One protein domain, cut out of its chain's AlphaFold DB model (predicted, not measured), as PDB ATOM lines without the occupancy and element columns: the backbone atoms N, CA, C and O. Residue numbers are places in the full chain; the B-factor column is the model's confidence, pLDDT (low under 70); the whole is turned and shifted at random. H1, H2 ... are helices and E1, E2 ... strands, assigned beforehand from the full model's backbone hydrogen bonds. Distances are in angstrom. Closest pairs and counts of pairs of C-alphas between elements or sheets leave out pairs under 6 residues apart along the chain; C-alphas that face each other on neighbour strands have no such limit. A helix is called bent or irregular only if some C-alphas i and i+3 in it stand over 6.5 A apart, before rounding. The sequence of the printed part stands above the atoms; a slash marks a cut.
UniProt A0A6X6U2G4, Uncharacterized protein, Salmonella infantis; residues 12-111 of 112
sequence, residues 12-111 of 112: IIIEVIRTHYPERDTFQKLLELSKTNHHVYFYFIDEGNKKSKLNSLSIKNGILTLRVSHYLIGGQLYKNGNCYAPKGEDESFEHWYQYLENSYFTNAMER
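AT A GLANCE: This is residues 12 to 111 of the 112 residues of an uncharacterized protein of Salmonella infantis (UniProt A0A6X6U2G4). A small four-stranded sheet, E1 E2 E5 E6, has both helices over one face and no named helix over the other, while the hairpin of E3 and E4 reaches away as an arm whose residues 59 to 64 stick out. H1 covers E2 and E5, and H2 reaches the sheet with its residues 100 to 109. The printed part has 100 residues, with two named helices and six named strands in the order E1 H1 E2 E3 E4 E5 E6 H2; the class is mixed, helices and strands, and the sheet, in the order E1 E2 E5 E6, is mixed too. The whole is compact by its radius of gyration of the C-alphas, 13.9 A, yet elongated, spanning 48 by 29 by 23 A.

HOW THE PARTS SIT: Start at E1, residues 12 to 17, an edge strand parallel to E2, residues 38 to 44, at 24 degrees, where N 13 and O 39 are 2.9 A apart, within hydrogen-bond range. Between them comes H1, residues 24 to 35, making a strand-helix-strand unit, two parallel neighbour strands with a helix between, whose crossover is right-handed. E5, residues 70 to 73, is antiparallel to E2, with N 72 and O 40 2.8 A apart. E6, residues 76 to 79, forms a hairpin with E5, with N 78 and O 71 2.8 A apart. H1 is on this sheet at a height of 9.3 A, along the strands, and its closest C-alphas to E5 are those of Ser 34 and Ile 73, 5.1 A apart. H2, residues 93 to 109, is on the same face at a height of 10.3 A, giving two layers, helices on one face of a sheet; its closest C-alphas to E2 are those of Phe 44 and Met 109, 6.5 A apart. H1 and H2 are close but not clearly touching, Arg 24 and Tyr 97 having the closest C-alphas at 6.9 A, and are about perpendicular at 85 degrees. E3, residues 55 to 60, and E4, residues 63 to 68, form an antiparallel hairpin, with N 65 and O 58 2.9 A apart; E4 runs on into E5 at 92 degrees. Every O i to N i+4 pair is within range in H1, and 9 of 13 are in H2.

IN THESE COORDINATES: Find C-alpha 12 at (161.441, 258.033, 125.666), where E1 begins its 15.7 A. H1 measures 16.8 A, E2 18.9 A, E3 16.5 A, E4 16.1 A, and E5 and E6 10.3 A each. H2 runs 21.8 A to C-alpha 109 at (141.294, 256.684, 118.238), with a kink of 34 degrees near residue 100; it is only just irregular, C-alphas 103 and 106 being 6.6 A apart.

THE WHOLE: The two C-alphas farthest apart, those of Asn 61 and Asp 90, are 49.3 A apart. The printed part has no cut, and its one long link is residues 80 to 92. Look at residues 47 to 50 for pLDDT under 70; the mean of the printed part is 91.8.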
ATOM      1  N   ILE A  12     162.794 257.681 126.087       92.88
ATOM      2  CA  ILE A  12     161.441 258.033 125.666       92.88
ATOM      3  C   ILE A  12     161.123 257.323 124.353       92.88
ATOM      4  O   ILE A  12     161.857 257.469 123.377       92.88
ATOM      5  N   ILE A  13     160.023 256.575 124.334       95.62
ATOM      6  CA  ILE A  13     159.436 255.983 123.133       95.62
ATOM      7  C   ILE A  13     158.123 256.714 122.873       95.62
ATOM      8  O   ILE A  13     157.287 256.828 123.768       95.62
ATOM      9  N   ILE A  14     157.949 257.217 121.655       95.12
ATOM     10  CA  ILE A  14     156.689 257.811 121.210       95.12
ATOM     11  C   ILE A  14     156.120 256.885 120.145       95.12
ATOM     12  O   ILE A  14     156.651 256.811 119.041       95.12
ATOM     13  N   GLU A  15     155.053 256.187 120.505       96.06
ATOM     14  CA  GLU A  15     154.307 255.323 119.602       96.06
ATOM     15  C   GLU A  15     153.208 256.153 118.940       96.06
ATOM     16  O   GLU A  15     152.285 256.628 119.609       96.06
ATOM     17  N   VAL A  16     153.340 256.393 117.636       92.75
ATOM     18  CA  VAL A  16     152.412 257.238 116.878       92.75
ATOM     19  C   VAL A  16     151.276 256.378 116.336       92.75
ATOM     20  O   VAL A  16     151.484 255.553 115.453       92.75
ATOM     21  N   ILE A  17     150.067 256.607 116.841       92.50
ATOM     22  CA  ILE A  17     148.866 255.838 116.505       92.50
ATOM     23  C   ILE A  17     148.004 256.671 115.561       92.50
ATOM     24  O   ILE A  17     147.573 257.764 115.919       92.50
ATOM     25  N   ARG A  18     147.755 256.159 114.353       87.00
ATOM     26  CA  ARG A  18     146.925 256.830 113.338       87.00
ATOM     27  C   ARG A  18     145.715 255.991 112.958       87.00
ATOM     28  O   ARG A  18     144.608 256.274 113.380       87.00
ATOM     29  N   THR A  19     145.945 254.955 112.160       86.12
ATOM     30  CA  THR A  19     144.902 254.058 111.641       86.12
ATOM     31  C   THR A  19     144.860 252.719 112.363       86.12
ATOM     32  O   THR A  19     143.858 252.023 112.282       86.12
ATOM     33  N   HIS A  20     145.927 252.370 113.083       89.69
ATOM     34  CA  HIS A  20     146.056 251.116 113.815       89.69
ATOM     35  C   HIS A  20     146.780 251.390 115.133       89.69
ATOM     36  O   HIS A  20     147.724 252.185 115.165       89.69
ATOM     37  N   TYR A  21     146.324 250.752 116.206       93.31
ATOM     38  CA  TYR A  21     147.037 250.690 117.479       93.31
ATOM     39  C   TYR A  21     148.097 249.572 117.449       93.31
ATOM     40  O   TYR A  21     148.063 248.732 116.547       93.31
ATOM     41  N   PRO A  22     149.060 249.558 118.391       95.88
ATOM     42  CA  PRO A  22     150.123 248.564 118.395       95.88
ATOM     43  C   PRO A  22     149.528 247.179 118.570       95.88
ATOM     44  O   PRO A  22     148.899 246.937 119.591       95.88
ATOM     45  N   GLU A  23     149.762 246.286 117.612       95.94
ATOM     46  CA  GLU A  23     149.335 244.894 117.718       95.94
ATOM     47  C   GLU A  23     149.908 244.235 118.977       95.94
ATOM     48  O   GLU A  23     150.936 244.661 119.518       95.94
ATOM     49  N   ARG A  24     149.274 243.144 119.402       96.06
ATOM     50  CA  ARG A  24     149.582 242.409 120.629       96.06
ATOM     51  C   ARG A  24     151.078 242.259 120.926       96.06
ATOM     52  O   ARG A  24     151.530 242.631 122.008       96.06
ATOM     53  N   ASP A  25     151.852 241.742 119.975       97.06
ATOM     54  CA  ASP A  25     153.285 241.471 120.161       97.06
ATOM     55  C   ASP A  25     154.092 242.764 120.340       97.06
ATOM     56  O   ASP A  25     155.025 242.837 121.149       97.06
ATOM     57  N   THR A  26     153.701 243.816 119.619       97.19
ATOM     58  CA  THR A  26     154.298 245.146 119.748       97.19
ATOM     59  C   THR A  26     153.972 245.733 121.113       97.19
ATOM     60  O   THR A  26     154.879 246.183 121.817       97.19
ATOM     61  N   PHE A  27     152.708 245.670 121.539       97.81
ATOM     62  CA  PHE A  27     152.301 246.144 122.859       97.81
ATOM     63  C   PHE A  27     153.007 245.378 123.983       97.81
ATOM     64  O   PHE A  27     153.491 245.996 124.930       97.81
ATOM     65  N   GLN A  28     153.161 244.057 123.855       97.62
ATOM     66  CA  GLN A  28     153.908 243.243 124.815       97.62
ATOM     67  C   GLN A  28     155.357 243.719 124.938       97.62
ATOM     68  O   GLN A  28     155.876 243.893 126.040       97.62
ATOM     69  N   LYS A  29     156.014 243.997 123.810       97.44
ATOM     70  CA  LYS A  29     157.385 244.512 123.814       97.44
ATOM     71  C   LYS A  29     157.480 245.902 124.440       97.44
ATOM     72  O   LYS A  29     158.404 246.157 125.212       97.44
ATOM     73  N   LEU A  30     156.528 246.790 124.151       97.38
ATOM     74  CA  LEU A  30     156.442 248.113 124.775       97.38
ATOM     75  C   LEU A  30     156.216 248.010 126.290       97.38
ATOM     76  O   LEU A  30     156.826 248.761 127.050       97.38
ATOM     77  N   LEU A  31     155.403 247.049 126.736       97.00
ATOM     78  CA  LEU A  31     155.187 246.752 128.148       97.00
ATOM     79  C   LEU A  31     156.478 246.326 128.840       97.00
ATOM     80  O   LEU A  31     156.826 246.906 129.869       97.00
ATOM     81  N   GLU A  32     157.224 245.384 128.268       95.94
ATOM     82  CA  GLU A  32     158.507 244.960 128.837       95.94
ATOM     83  C   GLU A  32     159.547 246.090 128.839       95.94
ATOM     84  O   GLU A  32     160.259 246.296 129.825       95.94
ATOM     85  N   LEU A  33     159.592 246.909 127.784       95.38
ATOM     86  CA  LEU A  33     160.450 248.096 127.754       95.38
ATOM     87  C   LEU A  33     160.063 249.099 128.845       95.38
ATOM     88  O   LEU A  33     160.938 249.638 129.524       95.38
ATOM     89  N   SER A  34     158.767 249.304 129.084       95.44
ATOM     90  CA  SER A  34     158.302 250.238 130.113       95.44
ATOM     91  C   SER A  34     158.724 249.846 131.531       95.44
ATOM     92  O   SER A  34     158.902 250.710 132.389       95.44
ATOM     93  N   LYS A  35     158.937 248.546 131.777       94.38
ATOM     94  CA  LYS A  35     159.474 248.019 133.041       94.38
ATOM     95  C   LYS A  35     160.983 248.252 133.181       94.38
ATOM     96  O   LYS A  35     161.519 248.154 134.278       94.38
ATOM     97  N   THR A  36     161.676 248.587 132.092       91.50
ATOM     98  CA  THR A  36     163.137 248.758 132.035       91.50
ATOM     99  C   THR A  36     163.540 250.217 131.808       91.50
ATOM    100  O   THR A  36     164.338 250.524 130.932       91.50
ATOM    101  N   ASN A  37     162.989 251.139 132.606       89.75
ATOM    102  CA  ASN A  37     163.280 252.582 132.560       89.75
ATOM    103  C   ASN A  37     163.115 253.225 131.162       89.75
ATOM    104  O   ASN A  37     163.855 254.132 130.768       89.75
ATOM    105  N   HIS A  38     162.127 252.742 130.409       94.81
ATOM    106  CA  HIS A  38     161.596 253.437 129.244       94.81
ATOM    107  C   HIS A  38     160.231 254.018 129.602       94.81
ATOM    108  O   HIS A  38     159.423 253.369 130.262       94.81
ATOM    109  N   HIS A  39     159.950 255.233 129.152       95.38
ATOM    110  CA  HIS A  39     158.596 255.770 129.160       95.38
ATOM    111  C   HIS A  39     158.034 255.643 127.753       95.38
ATOM    112  O   HIS A  39     158.644 256.124 126.795       95.38
ATOM    113  N   VAL A  40     156.879 255.001 127.631       97.56
ATOM    114  CA  VAL A  40     156.190 254.831 126.356       97.56
ATOM    115  C   VAL A  40     154.991 255.767 126.334       97.56
ATOM    116  O   VAL A  40     154.131 255.708 127.210       97.56
ATOM    117  N   TYR A  41     154.925 256.638 125.337       96.94
ATOM    118  CA  TYR A  41     153.843 257.598 125.156       96.94
ATOM    119  C   TYR A  41     153.086 257.286 123.872       96.94
ATOM    120  O   TYR A  41     153.692 257.211 122.805       96.94
ATOM    121  N   PHE A  42     151.767 257.138 123.968       96.31
ATOM    122  CA  PHE A  42     150.907 256.876 122.818       96.31
ATOM    123  C   PHE A  42     150.390 258.202 122.258       96.31
ATOM    124  O   PHE A  42     149.577 258.885 122.885       96.31
ATOM    125  N   TYR A  43     150.891 258.583 121.084       94.19
ATOM    126  CA  TYR A  43     150.531 259.818 120.398       94.19
ATOM    127  C   TYR A  43     149.541 259.525 119.270       94.19
ATOM    128  O   TYR A  43     149.917 259.150 118.164       94.19
ATOM    129  N   PHE A  44     148.262 259.702 119.581       91.69
ATOM    130  CA  PHE A  44     147.150 259.566 118.643       91.69
ATOM    131  C   PHE A  44     147.083 260.777 117.709       91.69
ATOM    132  O   PHE A  44     147.044 261.917 118.189       91.69
ATOM    133  N   ILE A  45     147.067 260.516 116.404       86.00
ATOM    134  CA  ILE A  45     146.926 261.514 115.346       86.00
ATOM    135  C   ILE A  45     145.699 261.223 114.490       86.00
ATOM    136  O   ILE A  45     145.507 260.102 114.027       86.00
ATOM    137  N   ASP A  46     144.930 262.272 114.236       77.94
ATOM    138  CA  ASP A  46     143.840 262.291 113.268       77.94
ATOM    139  C   ASP A  46     144.224 263.185 112.073       77.94
ATOM    140  O   ASP A  46     145.022 264.126 112.199       77.94
ATOM    141  N   GLU A  47     143.713 262.876 110.883       69.25
ATOM    142  CA  GLU A  47     144.030 263.638 109.676       69.25
ATOM    143  C   GLU A  47     143.513 265.078 109.774       69.25
ATOM    144  O   GLU A  47     142.363 265.344 110.102       69.25
ATOM    145  N   GLY A  48     144.380 266.050 109.480       64.88
ATOM    146  CA  GLY A  48     144.012 267.471 109.479       64.88
ATOM    147  C   GLY A  48     143.941 268.135 110.862       64.88
ATOM    148  O   GLY A  48     143.912 269.365 110.930       64.88
ATOM    149  N   ASN A  49     144.023 267.372 111.959       68.69
ATOM    150  CA  ASN A  49     143.908 267.889 113.323       68.69
ATOM    151  C   ASN A  49     145.261 267.913 114.055       68.69
ATOM    152  O   ASN A  49     145.863 266.893 114.372       68.69
ATOM    153  N   LYS A  50     145.759 269.118 114.376       64.81
ATOM    154  CA  LYS A  50     147.033 269.305 115.114       64.81
ATOM    155  C   LYS A  50     146.890 269.222 116.640       64.81
ATOM    156  O   LYS A  50     147.888 269.303 117.360       64.81
ATOM    157  N   LYS A  51     145.659 269.158 117.149       71.19
ATOM    158  CA  LYS A  51     145.356 269.186 118.580       71.19
ATOM    159  C   LYS A  51     144.033 268.489 118.847       71.19
ATOM    160  O   LYS A  51     143.037 268.820 118.214       71.19
ATOM    161  N   SER A  52     144.015 267.659 119.879       78.44
ATOM    162  CA  SER A  52     142.795 267.077 120.422       78.44
ATOM    163  C   SER A  52     142.813 267.062 121.945       78.44
ATOM    164  O   SER A  52     143.719 267.592 122.600       78.44
ATOM    165  N   LYS A  53     141.766 266.489 122.547       80.62
ATOM    166  CA  LYS A  53     141.732 266.270 124.001       80.62
ATOM    167  C   LYS A  53     142.827 265.292 124.436       80.62
ATOM    168  O   LYS A  53     143.306 265.379 125.573       80.62
ATOM    169  N   LEU A  54     143.221 264.391 123.536       86.38
ATOM    170  CA  LEU A  54     144.166 263.326 123.825       86.38
ATOM    171  C   LEU A  54     145.597 263.824 123.781       86.38
ATOM    172  O   LEU A  54     146.348 263.572 124.727       86.38
ATOM    173  N   ASN A  55     145.948 264.569 122.735       87.44
ATOM    174  CA  ASN A  55     147.298 265.069 122.555       87.44
ATOM    175  C   ASN A  55     147.292 266.514 122.068       87.44
ATOM    176  O   ASN A  55     146.385 266.963 121.368       87.44
ATOM    177  N   SER A  56     148.328 267.261 122.429       87.56
ATOM    178  CA  SER A  56     148.541 268.586 121.858       87.56
ATOM    179  C   SER A  56     150.009 268.823 121.590       87.56
ATOM    180  O   SER A  56     150.854 268.524 122.434       87.56
ATOM    181  N   LEU A  57     150.276 269.434 120.446       88.81
ATOM    182  CA  LEU A  57     151.601 269.837 120.026       88.81
ATOM    183  C   LEU A  57     151.676 271.363 119.991       88.81
ATOM    184  O   LEU A  57     150.782 272.030 119.470       88.81
ATOM    185  N   SER A  58     152.751 271.924 120.535       89.38
ATOM    186  CA  SER A  58     153.043 273.352 120.412       89.38
ATOM    187  C   SER A  58     154.521 273.578 120.155       89.38
ATOM    188  O   SER A  58     155.360 272.916 120.763       89.38
ATOM    189  N   ILE A  59     154.827 274.548 119.297       91.69
ATOM    190  CA  ILE A  59     156.193 274.994 119.036       91.69
ATOM    191  C   ILE A  59     156.290 276.444 119.498       91.69
ATOM    192  O   ILE A  59     155.577 277.307 118.986       91.69
ATOM    193  N   LYS A  60     157.152 276.715 120.478       94.12
ATOM    194  CA  LYS A  60     157.409 278.069 120.985       94.12
ATOM    195  C   LYS A  60     158.904 278.250 121.184       94.12
ATOM    196  O   LYS A  60     159.538 277.414 121.816       94.12
ATOM    197  N   ASN A  61     159.466 279.334 120.649       94.81
ATOM    198  CA  ASN A  61     160.897 279.654 120.748       94.81
ATOM    199  C   ASN A  61     161.814 278.492 120.305       94.81
ATOM    200  O   ASN A  61     162.827 278.222 120.939       94.81
ATOM    201  N   GLY A  62     161.422 277.755 119.259       92.44
ATOM    202  CA  GLY A  62     162.164 276.586 118.769       92.44
ATOM    203  C   GLY A  62     162.029 275.315 119.620       92.44
ATOM    204  O   GLY A  62     162.599 274.291 119.259       92.44
ATOM    205  N   ILE A  63     161.258 275.342 120.713       93.69
ATOM    206  CA  ILE A  63     161.005 274.176 121.566       93.69
ATOM    207  C   ILE A  63     159.693 273.517 121.149       93.69
ATOM    208  O   ILE A  63     158.626 274.134 121.212       93.69
ATOM    209  N   LEU A  64     159.779 272.244 120.765       89.69
ATOM    210  CA  LEU A  64     158.629 271.371 120.574       89.69
ATOM    211  C   LEU A  64     158.176 270.827 121.934       89.69
ATOM    212  O   LEU A  64     158.922 270.116 122.601       89.69
ATOM    213  N   THR A  65     156.947 271.142 122.334       91.00
ATOM    214  CA  THR A  65     156.312 270.576 123.529       91.00
ATOM    215  C   THR A  65     155.185 269.644 123.112       91.00
ATOM    216  O   THR A  65     154.275 270.052 122.384       91.00
ATOM    217  N   LEU A  66     155.250 268.407 123.601       89.69
ATOM    218  CA  LEU A  66     154.238 267.382 123.396       89.69
ATOM    219  C   LEU A  66     153.490 267.136 124.707       89.69
ATOM    220  O   LEU A  66     154.093 266.750 125.706       89.69
ATOM    221  N   ARG A  67     152.171 267.328 124.700       90.88
ATOM    222  CA  ARG A  67     151.289 266.814 125.752       90.88
ATOM    223  C   ARG A  67     150.641 265.541 125.242       90.88
ATOM    224  O   ARG A  67     150.029 265.557 124.177       90.88
ATOM    225  N   VAL A  68     150.703 264.499 126.054       92.94
ATOM    226  CA  VAL A  68     150.052 263.211 125.822       92.94
ATOM    227  C   VAL A  68     149.246 262.822 127.048       92.94
ATOM    228  O   VAL A  68     149.607 263.154 128.177       92.94
ATOM    229  N   SER A  69     148.128 262.145 126.822       94.81
ATOM    230  CA  SER A  69     147.239 261.685 127.895       94.81
ATOM    231  C   SER A  69     147.312 260.184 128.143       94.81
ATOM    232  O   SER A  69     146.858 259.750 129.193       94.81
ATOM    233  N   HIS A  70     147.855 259.412 127.204       96.69
ATOM    234  CA  HIS A  70     147.875 257.953 127.228       96.69
ATOM    235  C   HIS A  70     149.329 257.489 127.200       96.69
ATOM    236  O   HIS A  70     150.078 257.833 126.284       96.69
ATOM    237  N   TYR A  71     149.754 256.753 128.222       97.38
ATOM    238  CA  TYR A  71     151.157 256.369 128.370       97.38
ATOM    239  C   TYR A  71     151.338 255.148 129.266       97.38
ATOM    240  O   TYR A  71     150.443 254.774 130.018       97.38
ATOM    241  N   LEU A  72     152.506 254.525 129.155       97.19
ATOM    242  CA  LEU A  72     152.890 253.295 129.828       97.19
ATOM    243  C   LEU A  72     154.265 253.493 130.476       97.19
ATOM    244  O   LEU A  72     155.258 253.776 129.800       97.19
ATOM    245  N   ILE A  73     154.303 253.397 131.804       95.75
ATOM    246  CA  ILE A  73     155.493 253.645 132.629       95.75
ATOM    247  C   ILE A  73     155.538 252.579 133.720       95.75
ATOM    248  O   ILE A  73     154.536 252.336 134.387       95.75
ATOM    249  N   GLY A  74     156.691 251.929 133.902       94.50
ATOM    250  CA  GLY A  74     156.878 250.942 134.968       94.50
ATOM    251  C   GLY A  74     155.949 249.730 134.861       94.50
ATOM    252  O   GLY A  74     155.577 249.155 135.876       94.50
ATOM    253  N   GLY A  75     155.524 249.362 133.648       95.19
ATOM    254  CA  GLY A  75     154.552 248.289 133.433       95.19
ATOM    255  C   GLY A  75     153.095 248.671 133.709       95.19
ATOM    256  O   GLY A  75     152.233 247.798 133.654       95.19
ATOM    257  N   GLN A  76     152.801 249.942 133.997       96.12
ATOM    258  CA  GLN A  76     151.453 250.427 134.291       96.12
ATOM    259  C   GLN A  76     150.960 251.395 133.222       96.12
ATOM    260  O   GLN A  76     151.666 252.329 132.831       96.12
ATOM    261  N   LEU A  77     149.729 251.173 132.766       97.12
ATOM    262  CA  LEU A  77     149.061 252.026 131.797       97.12
ATOM    263  C   LEU A  77     148.378 253.193 132.516       97.12
ATOM    264  O   LEU A  77     147.827 253.029 133.605       97.12
ATOM    265  N   TYR A  78     148.404 254.372 131.904       97.12
ATOM    266  CA  TYR A  78     147.854 255.593 132.472       97.12
ATOM    267  C   TYR A  78     147.020 256.362 131.461       97.12
ATOM    268  O   TYR A  78     147.404 256.520 130.303       97.12
ATOM    269  N   LYS A  79     145.925 256.944 131.953       95.38
ATOM    270  CA  LYS A  79     145.047 257.853 131.220       95.38
ATOM    271  C   LYS A  79     144.862 259.146 132.011       95.38
ATOM    272  O   LYS A  79     144.258 259.155 133.081       95.38
ATOM    273  N   ASN A  80     145.359 260.256 131.470       93.06
ATOM    274  CA  ASN A  80     145.312 261.593 132.073       93.06
ATOM    275  C   ASN A  80     145.810 261.623 133.533       93.06
ATOM    276  O   ASN A  80     145.147 262.196 134.392       93.06
ATOM    277  N   GLY A  81     146.950 260.993 133.831       93.50
ATOM    278  CA  GLY A  81     147.505 260.974 135.192       93.50
ATOM    279  C   GLY A  81     147.057 259.795 136.053       93.50
ATOM    280  O   GLY A  81     147.742 259.470 137.016       93.50
ATOM    281  N   ASN A  82     145.957 259.124 135.704       96.31
ATOM    282  CA  ASN A  82     145.396 258.044 136.514       96.31
ATOM    283  C   ASN A  82     145.796 256.682 135.956       96.31
ATOM    284  O   ASN A  82     145.760 256.493 134.739       96.31
ATOM    285  N   CYS A  83     146.138 255.738 136.833       96.62
ATOM    286  CA  CYS A  83     146.348 254.351 136.432       96.62
ATOM    287  C   CYS A  83     145.066 253.810 135.780       96.62
ATOM    288  O   CYS A  83     143.960 254.047 136.271       96.62
ATOM    289  N   TYR A  84     145.214 253.129 134.649       96.44
ATOM    290  CA  TYR A  84     144.112 252.615 133.851       96.44
ATOM    291  C   TYR A  84     144.218 251.100 133.739       96.44
ATOM    292  O   TYR A  84     145.222 250.599 133.240       96.44
ATOM    293  N   ALA A  85     143.164 250.404 134.174       94.06
ATOM    294  CA  ALA A  85     142.992 248.957 134.041       94.06
ATOM    295  C   ALA A  85     144.285 248.162 134.323       94.06
ATOM    296  O   ALA A  85     144.834 247.557 133.402       94.06
ATOM    297  N   PRO A  86     144.820 248.192 135.559       93.69
ATOM    298  CA  PRO A  86     145.982 247.377 135.899       93.69
ATOM    299  C   PRO A  86     145.669 245.898 135.646       93.69
ATOM    300  O   PRO A  86     144.575 245.438 135.975       93.69
ATOM    301  N   LYS A  87     146.625 245.162 135.068       92.94
ATOM    302  CA  LYS A  87     146.468 243.724 134.827       92.94
ATOM    303  C   LYS A  87     146.272 242.998 136.159       92.94
ATOM    304  O   LYS A  87     147.090 243.179 137.064       92.94
ATOM    305  N   GLY A  88     145.244 242.157 136.263       90.50
ATOM    306  CA  GLY A  88     145.046 241.305 137.442       90.50
ATOM    307  C   GLY A  88     146.211 240.328 137.646       90.50
ATOM    308  O   GLY A  88     146.887 239.965 136.680       90.50
ATOM    309  N   GLU A  89     146.457 239.885 138.884       89.50
ATOM    310  CA  GLU A  89     147.558 238.952 139.199       89.50
ATOM    311  C   GLU A  89     147.452 237.659 138.370       89.50
ATOM    312  O   GLU A  89     148.403 237.307 137.670       89.50
ATOM    313  N   ASP A  90     146.253 237.070 138.313       93.69
ATOM    314  CA  ASP A  90     145.957 235.829 137.577       93.69
ATOM    315  C   ASP A  90     145.453 236.048 136.137       93.69
ATOM    316  O   ASP A  90     145.128 235.101 135.419       93.69
ATOM    317  N   GLU A  91     145.362 237.300 135.684       94.56
ATOM    318  CA  GLU A  91     144.859 237.616 134.347       94.56
ATOM    319  C   GLU A  91     145.922 237.334 133.275       94.56
ATOM    320  O   GLU A  91     147.077 237.768 133.383       94.56
ATOM    321  N   SER A  92     145.545 236.640 132.200       95.75
ATOM    322  CA  SER A  92     146.454 236.427 131.073       95.75
ATOM    323  C   SER A  92     146.713 237.739 130.327       95.75
ATOM    324  O   SER A  92     145.838 238.596 130.203       95.75
ATOM    325  N   PHE A  93     147.925 237.900 129.789       95.38
ATOM    326  CA  PHE A  93     148.254 239.076 128.980       95.38
ATOM    327  C   PHE A  93     147.326 239.216 127.763       95.38
ATOM    328  O   PHE A  93     146.929 240.327 127.434       95.38
ATOM    329  N   GLU A  94     146.945 238.096 127.142       95.75
ATOM    330  CA  GLU A  94     146.044 238.065 125.985       95.75
ATOM    331  C   GLU A  94     144.674 238.668 126.309       95.75
ATOM    332  O   GLU A  94     144.209 239.574 125.622       95.75
ATOM    333  N   HIS A  95     144.059 238.198 127.397       96.38
ATOM    334  CA  HIS A  95     142.752 238.677 127.832       96.38
ATOM    335  C   HIS A  95     142.798 240.167 128.177       96.38
ATOM    336  O   HIS A  95     141.959 240.951 127.728       96.38
ATOM    337  N   TRP A  96     143.826 240.569 128.928       96.88
ATOM    338  CA  TRP A  96     144.026 241.962 129.297       96.88
ATOM    339  C   TRP A  96     144.198 242.857 128.067       96.88
ATOM    340  O   TRP A  96     143.575 243.913 127.964       96.88
ATOM    341  N   TYR A  97     145.009 242.428 127.100       97.31
ATOM    342  CA  TYR A  97     145.249 243.195 125.887       97.31
ATOM    343  C   TYR A  97     143.984 243.312 125.019       97.31
ATOM    344  O   TYR A  97     143.647 244.429 124.635       97.31
ATOM    345  N   GLN A  98     143.207 242.238 124.823       96.44
ATOM    346  CA  GLN A  98     141.898 242.309 124.142       96.44
ATOM    347  C   GLN A  98     140.933 243.307 124.803       96.44
ATOM    348  O   GLN A  98     140.183 244.023 124.128       96.44
ATOM    349  N   TYR A  99     140.952 243.399 126.135       95.94
ATOM    350  CA  TYR A  99     140.186 244.420 126.846       95.94
ATOM    351  C   TYR A  99     140.689 245.842 126.533       95.94
ATOM    352  O   TYR A  99     139.889 246.768 126.343       95.94
ATOM    353  N   LEU A 100     142.008 246.043 126.464       96.62
ATOM    354  CA  LEU A 100     142.616 247.337 126.142       96.62
ATOM    355  C   LEU A 100     142.358 247.778 124.695       96.62
ATOM    356  O   LEU A 100     142.145 248.971 124.472       96.62
ATOM    357  N   GLU A 101     142.329 246.857 123.730       94.69
ATOM    358  CA  GLU A 101     142.031 247.160 122.320       94.69
ATOM    359  C   GLU A 101     140.738 247.967 122.186       94.69
ATOM    360  O   GLU A 101     140.710 249.017 121.539       94.69
ATOM    361  N   ASN A 102     139.685 247.531 122.877       91.00
ATOM    362  CA  ASN A 102     138.373 248.166 122.814       91.00
ATOM    363  C   ASN A 102     138.261 249.363 123.769       91.00
ATOM    364  O   ASN A 102     137.803 250.443 123.389       91.00
ATOM    365  N   SER A 103     138.687 249.195 125.024       92.31
ATOM    366  CA  SER A 103     138.428 250.182 126.081       92.31
ATOM    367  C   SER A 103     139.400 251.366 126.076       92.31
ATOM    368  O   SER A 103     139.033 252.481 126.467       92.31
ATOM    369  N   TYR A 104     140.637 251.140 125.632       94.19
ATOM    370  CA  TYR A 104     141.718 252.115 125.683       94.19
ATOM    371  C   TYR A 104     142.054 252.647 124.292       94.19
ATOM    372  O   TYR A 104     141.928 253.849 124.067       94.19
ATOM    373  N   PHE A 105     142.440 251.773 123.357       94.44
ATOM    374  CA  PHE A 105     142.958 252.192 122.054       94.44
ATOM    375  C   PHE A 105     141.867 252.633 121.084       94.44
ATOM    376  O   PHE A 105     141.911 253.771 120.623       94.44
ATOM    377  N   THR A 106     140.866 251.791 120.824       90.88
ATOM    378  CA  THR A 106     139.753 252.129 119.920       90.88
ATOM    379  C   THR A 106     139.024 253.382 120.402       90.88
ATOM    380  O   THR A 106     138.882 254.344 119.652       90.88
ATOM    381  N   ASN A 107     138.687 253.444 121.695       89.06
ATOM    382  CA  ASN A 107     138.048 254.619 122.295       89.06
ATOM    383  C   ASN A 107     138.884 255.904 122.156       89.06
ATOM    384  O   ASN A 107     138.333 256.989 121.981       89.06
ATOM    385  N   ALA A 108     140.211 255.803 122.284       88.88
ATOM    386  CA  ALA A 108     141.102 256.937 122.077       88.88
ATOM    387  C   ALA A 108     141.140 257.339 120.596       88.88
ATOM    388  O   ALA A 108     140.968 258.510 120.290       88.88
ATOM    389  N   MET A 109     141.284 256.391 119.673       88.38
ATOM    390  CA  MET A 109     141.294 256.684 118.238       88.38
ATOM    391  C   MET A 109     140.001 257.364 117.765       88.38
ATOM    392  O   MET A 109     140.074 258.353 117.049       88.38
ATOM    393  N   GLU A 110     138.830 256.927 118.235       86.12
ATOM    394  CA  GLU A 110     137.535 257.566 117.925       86.12
ATOM    395  C   GLU A 110     137.404 259.009 118.449       86.12
ATOM    396  O   GLU A 110     136.533 259.762 118.015       86.12
ATOM    397  N   ARG A 111     138.230 259.395 119.427       81.50
ATOM    398  CA  ARG A 111     138.207 260.710 120.093       81.50
ATOM    399  C   ARG A 111     139.419 261.582 119.749       81.50
ATOM    400  O   ARG A 111     139.590 262.627 120.398       81.50
TER     401      ARG A 111